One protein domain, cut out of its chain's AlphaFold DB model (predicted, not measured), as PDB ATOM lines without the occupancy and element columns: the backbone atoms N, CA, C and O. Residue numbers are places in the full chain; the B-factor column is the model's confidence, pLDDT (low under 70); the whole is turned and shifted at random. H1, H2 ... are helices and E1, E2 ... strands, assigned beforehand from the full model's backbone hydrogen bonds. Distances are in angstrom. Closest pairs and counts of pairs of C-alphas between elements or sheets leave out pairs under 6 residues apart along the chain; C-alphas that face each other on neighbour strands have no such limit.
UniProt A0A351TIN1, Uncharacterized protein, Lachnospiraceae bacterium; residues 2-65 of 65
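This is residues 2 to 65 of the 65 residues of an uncharacterized protein of Lachnospiraceae bacterium (UniProt A0A351TIN1). There is little regular structure here: a two-strand hairpin, E1 and E2, with a short helix, H1, beside E1, and a long tail, residues 32 to 65, that runs out to Lys 51 and folds back. The printed part has 64 residues, 14 of them in named elements, in the order H1, E1, E2; the class is mixed and the sheet antiparallel. It is compact, with a radius of gyration of the C-alphas of 12.3 A, yet elongated, spanning 42 by 23 by 21 A.

Find C-alpha 10 at (-5.975, -21.900, -29.925), where H1, residues 10 to 15, begins. E1 is residues 22 to 25, 9.6 A long; E2, residues 28 to 31, 10.2 A long, ends at C-alpha 31 (-13.477, -11.289, -33.785).

E1 and E2 form a hairpin; N 23 and O 30 are within hydrogen-bond range, 2.9 A. The closest C-alphas of H1 and E1 are those of Pro 10 and Val 24, 5.6 A. In H1, 0 of 2 O i to N i+4 pairs are within range, but 2 of 3 O i to N i+3 pairs.

The farthest C-alphas, Lys 51 and Glu 65, are 41.8 A apart. The printed part has no cut; pLDDT is under 70 at residues 2 to 5 and 47 to 65.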
ATOM      1  N   GLU A   2      -9.299 -24.876 -54.812       43.25
ATOM      2  CA  GLU A   2      -9.904 -24.699 -53.488       43.25
ATOM      3  C   GLU A   2      -8.765 -24.415 -52.511       43.25
ATOM      4  O   GLU A   2      -7.819 -25.197 -52.416       43.25
ATOM      5  N   ARG A   3      -8.801 -23.249 -51.859       53.84
ATOM      6  CA  ARG A   3      -7.951 -23.008 -50.697       53.84
ATOM      7  C   ARG A   3      -8.427 -24.009 -49.658       53.84
ATOM      8  O   ARG A   3      -9.572 -23.932 -49.227       53.84
ATOM      9  N   GLN A   4      -7.599 -24.998 -49.349       54.44
ATOM     10  CA  GLN A   4      -7.911 -25.961 -48.307       54.44
ATOM     11  C   GLN A   4      -8.060 -25.155 -47.012       54.44
ATOM     12  O   GLN A   4      -7.099 -24.530 -46.567       54.44
ATOM     13  N   LYS A   5      -9.287 -25.050 -46.493       66.81
ATOM     14  CA  LYS A   5      -9.560 -24.276 -45.282       66.81
ATOM     15  C   LYS A   5      -8.930 -25.039 -44.123       66.81
ATOM     16  O   LYS A   5      -9.346 -26.155 -43.818       66.81
ATOM     17  N   ARG A   6      -7.858 -24.486 -43.563       76.12
ATOM     18  CA  ARG A   6      -7.206 -25.029 -42.374       76.12
ATOM     19  C   ARG A   6      -8.107 -24.792 -41.164       76.12
ATOM     20  O   ARG A   6      -8.597 -23.683 -40.986       76.12
ATOM     21  N   GLU A   7      -8.253 -25.808 -40.320       86.38
ATOM     22  CA  GLU A   7      -8.795 -25.641 -38.970       86.38
ATOM     23  C   GLU A   7      -7.724 -25.010 -38.067       86.38
ATOM     24  O   GLU A   7      -6.607 -25.528 -37.928       86.38
ATOM     25  N   PHE A   8      -8.049 -23.861 -37.480       86.62
ATOM     26  CA  PHE A   8      -7.196 -23.149 -36.539       86.62
ATOM     27  C   PHE A   8      -7.266 -23.778 -35.147       86.62
ATOM     28  O   PHE A   8      -8.306 -24.254 -34.699       86.62
ATOM     29  N   MET A   9      -6.141 -23.751 -34.439       89.38
ATOM     30  CA  MET A   9      -6.024 -24.178 -33.049       89.38
ATOM     31  C   MET A   9      -5.804 -22.964 -32.140       89.38
ATOM     32  O   MET A   9      -5.221 -21.976 -32.583       89.38
ATOM     33  N   PRO A  10      -6.172 -23.022 -30.846       86.75
ATOM     34  CA  PRO A  10      -5.975 -21.900 -29.925       86.75
ATOM     35  C   PRO A  10      -4.541 -21.350 -29.880       86.75
ATOM     36  O   PRO A  10      -4.365 -20.151 -29.734       86.75
ATOM     37  N   GLY A  11      -3.514 -22.187 -30.067       85.75
ATOM     38  CA  GLY A  11      -2.117 -21.730 -30.119       85.75
ATOM     39  C   GLY A  11      -1.751 -20.924 -31.376       85.75
ATOM     40  O   GLY A  11      -0.735 -20.236 -31.388       85.75
ATOM     41  N   ASP A  12      -2.564 -20.964 -32.435       84.19
ATOM     42  CA  ASP A  12      -2.303 -20.200 -33.658       84.19
ATOM     43  C   ASP A  12      -2.438 -18.689 -33.429       84.19
ATOM     44  O   ASP A  12      -1.675 -17.911 -34.007       84.19
ATOM     45  N   ILE A  13      -3.337 -18.263 -32.532       84.94
ATOM     46  CA  ILE A  13      -3.557 -16.837 -32.240       84.94
ATOM     47  C   ILE A  13      -2.368 -16.192 -31.524       84.94
ATOM     48  O   ILE A  13      -2.209 -14.978 -31.602       84.94
ATOM     49  N   GLU A  14      -1.494 -16.980 -30.886       82.81
ATOM     50  CA  GLU A  14      -0.267 -16.478 -30.248       82.81
ATOM     51  C   GLU A  14       0.704 -15.860 -31.266       82.81
ATOM     52  O   GLU A  14       1.511 -14.996 -30.922       82.81
ATOM     53  N   ASN A  15       0.614 -16.274 -32.534       77.25
ATOM     54  CA  ASN A  15       1.421 -15.726 -33.625       77.25
ATOM     55  C   ASN A  15       0.792 -14.479 -34.266       77.25
ATOM     56  O   ASN A  15       1.423 -13.828 -35.106       77.25
ATOM     57  N   LEU A  16      -0.445 -14.139 -33.891       80.25
ATOM     58  CA  LEU A  16      -1.161 -12.979 -34.402       80.25
ATOM     59  C   LEU A  16      -0.907 -11.743 -33.526       80.25
ATOM     60  O   LEU A  16      -0.555 -11.853 -32.350       80.25
ATOM     61  N   PRO A  17      -1.051 -10.526 -34.080       76.69
ATOM     62  CA  PRO A  17      -0.851  -9.314 -33.301       76.69
ATOM     63  C   PRO A  17      -1.815  -9.227 -32.113       76.69
ATOM     64  O   PRO A  17      -3.027  -9.204 -32.299       76.69
ATOM     65  N   GLY A  18      -1.281  -9.061 -30.900       77.44
ATOM     66  CA  GLY A  18      -2.082  -9.008 -29.668       77.44
ATOM     67  C   GLY A  18      -3.026  -7.805 -29.523       77.44
ATOM     68  O   GLY A  18      -3.707  -7.693 -28.511       77.44
ATOM     69  N   PHE A  19      -3.067  -6.886 -30.499       79.56
ATOM     70  CA  PHE A  19      -4.102  -5.846 -30.561       79.56
ATOM     71  C   PHE A  19      -5.414  -6.352 -31.180       79.56
ATOM     72  O   PHE A  19      -6.437  -5.684 -31.045       79.56
ATOM     73  N   LEU A  20      -5.387  -7.494 -31.878       82.25
ATOM     74  CA  LEU A  20      -6.586  -8.148 -32.389       82.25
ATOM     75  C   LEU A  20      -7.317  -8.814 -31.224       82.25
ATOM     76  O   LEU A  20      -6.728  -9.584 -30.468       82.25
ATOM     77  N   ARG A  21      -8.608  -8.520 -31.090       87.81
ATOM     78  CA  ARG A  21      -9.496  -9.229 -30.171       87.81
ATOM     79  C   ARG A  21     -10.116 -10.378 -30.934       87.81
ATOM     80  O   ARG A  21     -11.017 -10.159 -31.736       87.81
ATOM     81  N   ILE A  22      -9.540 -11.559 -30.757       88.38
ATOM     82  CA  ILE A  22      -9.910 -12.744 -31.519       88.38
ATOM     83  C   ILE A  22      -9.955 -13.980 -30.634       88.38
ATOM     84  O   ILE A  22      -9.210 -14.084 -29.658       88.38
ATOM     85  N   GLU A  23     -10.790 -14.931 -31.020       91.44
ATOM     86  CA  GLU A  23     -10.870 -16.255 -30.414       91.44
ATOM     87  C   GLU A  23     -10.978 -17.341 -31.484       91.44
ATOM     88  O   GLU A  23     -11.414 -17.084 -32.604       91.44
ATOM     89  N   VAL A  24     -10.542 -18.557 -31.143       90.88
ATOM     90  CA  VAL A  24     -10.732 -19.730 -32.002       90.88
ATOM     91  C   VAL A  24     -11.975 -20.469 -31.540       90.88
ATOM     92  O   VAL A  24     -12.026 -20.933 -30.400       90.88
ATOM     93  N   PHE A  25     -12.944 -20.618 -32.436       91.00
ATOM     94  CA  PHE A  25     -14.179 -21.355 -32.204       91.00
ATOM     95  C   PHE A  25     -14.478 -22.241 -33.415       91.00
ATOM     96  O   PHE A  25     -14.432 -21.779 -34.549       91.00
ATOM     97  N   ASP A  26     -14.730 -23.530 -33.173       90.69
ATOM     98  CA  ASP A  26     -15.013 -24.540 -34.210       90.69
ATOM     99  C   ASP A  26     -13.992 -24.582 -35.369       90.69
ATOM    100  O   ASP A  26     -14.333 -24.718 -36.539       90.69
ATOM    101  N   GLY A  27     -12.704 -24.413 -35.050       88.44
ATOM    102  CA  GLY A  27     -11.630 -24.408 -36.050       88.44
ATOM    103  C   GLY A  27     -11.533 -23.117 -36.872       88.44
ATOM    104  O   GLY A  27     -10.710 -23.040 -37.782       88.44
ATOM    105  N   GLU A  28     -12.308 -22.085 -36.549       88.69
ATOM    106  CA  GLU A  28     -12.277 -20.776 -37.203       88.69
ATOM    107  C   GLU A  28     -11.852 -19.679 -36.226       88.69
ATOM    108  O   GLU A  28     -11.995 -19.810 -35.013       88.69
ATOM    109  N   ILE A  29     -11.295 -18.591 -36.757       88.25
ATOM    110  CA  ILE A  29     -10.936 -17.416 -35.961       88.25
ATOM    111  C   ILE A  29     -12.073 -16.409 -36.074       88.25
ATOM    112  O   ILE A  29     -12.425 -16.005 -37.179       88.25
ATOM    113  N   TYR A  30     -12.591 -15.967 -34.937       88.94
ATOM    114  CA  TYR A  30     -13.633 -14.954 -34.836       88.94
ATOM    115  C   TYR A  30     -13.102 -13.697 -34.159       88.94
ATOM    116  O   TYR A  30     -12.238 -13.779 -33.287       88.94
ATOM    117  N   THR A  31     -13.610 -12.532 -34.559       88.12
ATOM    118  CA  THR A  31     -13.477 -11.289 -33.785       88.12
ATOM    119  C   THR A  31     -14.411 -11.290 -32.572       88.12
ATOM    120  O   THR A  31     -15.306 -12.126 -32.473       88.12
ATOM    121  N   ASP A  32     -14.251 -10.319 -31.667       87.62
ATOM    122  CA  ASP A  32     -15.169 -10.103 -30.537       87.62
ATOM    123  C   ASP A  32     -16.617  -9.778 -30.960       87.62
ATOM    124  O   ASP A  32     -17.550 -10.028 -30.198       87.62
ATOM    125  N   ASP A  33     -16.806  -9.305 -32.193       87.69
ATOM    126  CA  ASP A  33     -18.111  -9.093 -32.835       87.69
ATOM    127  C   ASP A  33     -18.611 -10.323 -33.626       87.69
ATOM    128  O   ASP A  33     -19.470 -10.194 -34.498       87.69
ATOM    129  N   TRP A  34     -18.074 -11.523 -33.369       85.00
ATOM    130  CA  TRP A  34     -18.457 -12.778 -34.041       85.00
ATOM    131  C   TRP A  34     -18.285 -12.766 -35.567       85.00
ATOM    132  O   TRP A  34     -18.930 -13.526 -36.288       85.00
ATOM    133  N   THR A  35     -17.374 -11.940 -36.085       84.81
ATOM    134  CA  THR A  35     -17.032 -11.943 -37.512       84.81
ATOM    135  C   THR A  35     -15.925 -12.954 -37.777       84.81
ATOM    136  O   THR A  35     -14.854 -12.868 -37.174       84.81
ATOM    137  N   ALA A  36     -16.159 -13.892 -38.696       84.38
ATOM    138  CA  ALA A  36     -15.151 -14.870 -39.088       84.38
ATOM    139  C   ALA A  36     -14.006 -14.196 -39.867       84.38
ATOM    140  O   ALA A  36     -14.233 -13.419 -40.799       84.38
ATOM    141  N   LEU A  37     -12.763 -14.504 -39.501       81.19
ATOM    142  CA  LEU A  37     -11.562 -14.006 -40.162       81.19
ATOM    143  C   LEU A  37     -10.952 -15.078 -41.059       81.19
ATOM    144  O   LEU A  37     -10.541 -16.146 -40.607       81.19
ATOM    145  N   GLU A  38     -10.794 -14.742 -42.335       80.56
ATOM    146  CA  GLU A  38      -9.963 -15.519 -43.247       80.56
ATOM    147  C   GLU A  38      -8.512 -15.044 -43.163       80.56
ATOM    148  O   GLU A  38      -8.173 -13.925 -43.563       80.56
ATOM    149  N   ILE A  39      -7.640 -15.905 -42.641       77.88
ATOM    150  CA  ILE A  39      -6.207 -15.634 -42.518       77.88
ATOM    151  C   ILE A  39      -5.441 -16.588 -43.429       77.88
ATOM    152  O   ILE A  39      -5.653 -17.798 -43.402       77.88
ATOM    153  N   ASP A  40      -4.539 -16.035 -44.238       79.56
ATOM    154  CA  ASP A  40      -3.660 -16.820 -45.104       79.56
ATOM    155  C   ASP A  40      -2.680 -17.662 -44.265       79.56
ATOM    156  O   ASP A  40      -2.087 -17.163 -43.305       79.56
ATOM    157  N   GLU A  41      -2.467 -18.928 -44.634       77.12
ATOM    158  CA  GLU A  41      -1.532 -19.823 -43.943       77.12
ATOM    159  C   GLU A  41      -0.102 -19.273 -43.889       77.12
ATOM    160  O   GLU A  41       0.643 -19.565 -42.948       77.12
ATOM    161  N   ASP A  42       0.288 -18.466 -44.878       77.44
ATOM    162  CA  ASP A  42       1.611 -17.844 -44.935       77.44
ATOM    163  C   ASP A  42       1.901 -16.948 -43.720       77.44
ATOM    164  O   ASP A  42       3.067 -16.776 -43.353       77.44
ATOM    165  N   VAL A  43       0.860 -16.450 -43.041       75.50
ATOM    166  CA  VAL A  43       0.975 -15.694 -41.783       75.50
ATOM    167  C   VAL A  43       1.624 -16.531 -40.678       75.50
ATOM    168  O   VAL A  43       2.442 -16.013 -39.925       75.50
ATOM    169  N   PHE A  44       1.328 -17.830 -40.611       75.38
ATOM    170  CA  PHE A  44       1.800 -18.713 -39.538       75.38
ATOM    171  C   PHE A  44       3.152 -19.368 -39.839       75.38
ATOM    172  O   PHE A  44       3.803 -19.895 -38.940       75.38
ATOM    173  N   LYS A  45       3.613 -19.337 -41.097       75.81
ATOM    174  CA  LYS A  45       4.922 -19.896 -41.488       75.81
ATOM    175  C   LYS A  45       6.095 -19.067 -40.969       75.81
ATOM    176  O   LYS A  45       7.223 -19.560 -40.925       75.81
ATOM    177  N   ILE A  46       5.852 -17.806 -40.614       70.44
ATOM    178  CA  ILE A  46       6.888 -16.878 -40.173       70.44
ATOM    179  C   ILE A  46       6.656 -16.569 -38.691       70.44
ATOM    180  O   ILE A  46       5.693 -15.878 -38.368       70.44
ATOM    181  N   PRO A  47       7.534 -17.028 -37.782       64.38
ATOM    182  CA  PRO A  47       7.369 -16.748 -36.365       64.38
ATOM    183  C   PRO A  47       7.451 -15.241 -36.102       64.38
ATOM    184  O   PRO A  47       8.315 -14.543 -36.654       64.38
ATOM    185  N   ALA A  48       6.573 -14.746 -35.232       64.88
ATOM    186  CA  ALA A  48       6.638 -13.378 -34.745       64.88
ATOM    187  C   ALA A  48       7.984 -13.153 -34.028       64.88
ATOM    188  O   ALA A  48       8.405 -13.950 -33.190       64.88
ATOM    189  N   THR A  49       8.698 -12.077 -34.366       63.19
ATOM    190  CA  THR A  49       9.949 -11.708 -33.684       63.19
ATOM    191  C   THR A  49       9.984 -10.206 -33.443       63.19
ATOM    192  O   THR A  49       9.565  -9.435 -34.302       63.19
ATOM    193  N   GLU A  50      10.578  -9.770 -32.329       60.50
ATOM    194  CA  GLU A  50      10.747  -8.339 -32.004       60.50
ATOM    195  C   GLU A  50      11.526  -7.557 -33.081       60.50
ATOM    196  O   GLU A  50      11.435  -6.336 -33.173       60.50
ATOM    197  N   LYS A  51      12.310  -8.257 -33.914       59.94
ATOM    198  CA  LYS A  51      13.170  -7.670 -34.953       59.94
ATOM    199  C   LYS A  51      12.549  -7.677 -36.352       59.94
ATOM    200  O   LYS A  51      13.149  -7.115 -37.269       59.94
ATOM    201  N   ARG A  52      11.392  -8.318 -36.553       55.66
ATOM    202  CA  ARG A  52      10.697  -8.355 -37.849       55.66
ATOM    203  C   ARG A  52       9.235  -7.980 -37.678       55.66
ATOM    204  O   ARG A  52       8.410  -8.791 -37.275       55.66
ATOM    205  N   HIS A  53       8.922  -6.756 -38.084       55.16
ATOM    206  CA  HIS A  53       7.550  -6.317 -38.280       55.16
ATOM    207  C   HIS A  53       7.013  -6.927 -39.579       55.16
ATOM    208  O   HIS A  53       7.398  -6.509 -40.673       55.16
ATOM    209  N   ILE A  54       6.136  -7.919 -39.463       57.97
ATOM    210  CA  ILE A  54       5.364  -8.420 -40.599       57.97
ATOM    211  C   ILE A  54       4.185  -7.461 -40.787       57.97
ATOM    212  O   ILE A  54       3.382  -7.258 -39.878       57.97
ATOM    213  N   LYS A  55       4.107  -6.807 -41.951       57.66
ATOM    214  CA  LYS A  55       2.934  -6.007 -42.318       57.66
ATOM    215  C   LYS A  55       1.862  -6.949 -42.852       57.66
ATOM    216  O   LYS A  55       1.955  -7.393 -43.992       57.66
ATOM    217  N   TYR A  56       0.849  -7.220 -42.042       60.22
ATOM    218  CA  TYR A  56      -0.349  -7.923 -42.486       60.22
ATOM    219  C   TYR A  56      -1.292  -6.939 -43.181       60.22
ATOM    220  O   TYR A  56      -1.570  -5.861 -42.653       60.22
ATOM    221  N   LYS A  57      -1.789  -7.292 -44.370       58.66
ATOM    222  CA  LYS A  57      -2.925  -6.597 -44.984       58.66
ATOM    223  C   LYS A  57      -4.193  -7.333 -44.570       58.66
ATOM    224  O   LYS A  57      -4.603  -8.277 -45.237       58.66
ATOM    225  N   LEU A  58      -4.795  -6.898 -43.470       58.47
ATOM    226  CA  LEU A  58      -6.133  -7.337 -43.086       58.47
ATOM    227  C   LEU A  58      -7.131  -6.706 -44.059       58.47
ATOM    228  O   LEU A  58      -7.157  -5.486 -44.219       58.47
ATOM    229  N   SER A  59      -7.898  -7.538 -44.756       55.19
ATOM    230  CA  SER A  59      -9.042  -7.097 -45.555       55.19
ATOM    231  C   SER A  59     -10.270  -7.715 -44.910       55.19
ATOM    232  O   SER A  59     -10.494  -8.910 -45.053       55.19
ATOM    233  N   ILE A  60     -10.997  -6.918 -44.131       56.62
ATOM    234  CA  ILE A  60     -12.279  -7.325 -43.556       56.62
ATOM    235  C   ILE A  60     -13.317  -7.057 -44.640       56.62
ATOM    236  O   ILE A  60     -13.412  -5.930 -45.131       56.62
ATOM    237  N   VAL A  61     -14.022  -8.099 -45.063       53.44
ATOM    238  CA  VAL A  61     -15.109  -7.992 -46.034       53.44
ATOM    239  C   VAL A  61     -16.392  -8.245 -45.259       53.44
ATOM    240  O   VAL A  61     -16.564  -9.326 -44.703       53.44
ATOM    241  N   GLU A  62     -17.251  -7.237 -45.168       50.84
ATOM    242  CA  GLU A  62     -18.611  -7.418 -44.667       50.84
ATOM    243  C   GLU A  62     -19.393  -8.187 -45.736       50.84
ATOM    244  O   GLU A  62     -19.454  -7.765 -46.894       50.84
ATOM    245  N   ILE A  63     -19.906  -9.362 -45.373       57.81
ATOM    246  CA  ILE A  63     -20.808 -10.131 -46.228       57.81
ATOM    247  C   ILE A  63     -22.219  -9.714 -45.819       57.81
ATOM    248  O   ILE A  63     -22.697 -10.114 -44.763       57.81
ATOM    249  N   GLU A  64     -22.857  -8.868 -46.629       53.00
ATOM    250  CA  GLU A  64     -24.291  -8.600 -46.504       53.00
ATOM    251  C   GLU A  64     -25.056  -9.834 -47.029       53.00
ATOM    252  O   GLU A  64     -24.904 -10.191 -48.202       53.00
ATOM    253  N   GLU A  65     -25.825 -10.506 -46.161       52.53
ATOM    254  CA  GLU A  65     -26.848 -11.498 -46.558       52.53
ATOM    255  C   GLU A  65     -28.134 -10.824 -47.058       52.53
ATOM    256  O   GLU A  65     -28.595  -9.846 -46.419       52.53
TER     257      GLU A  65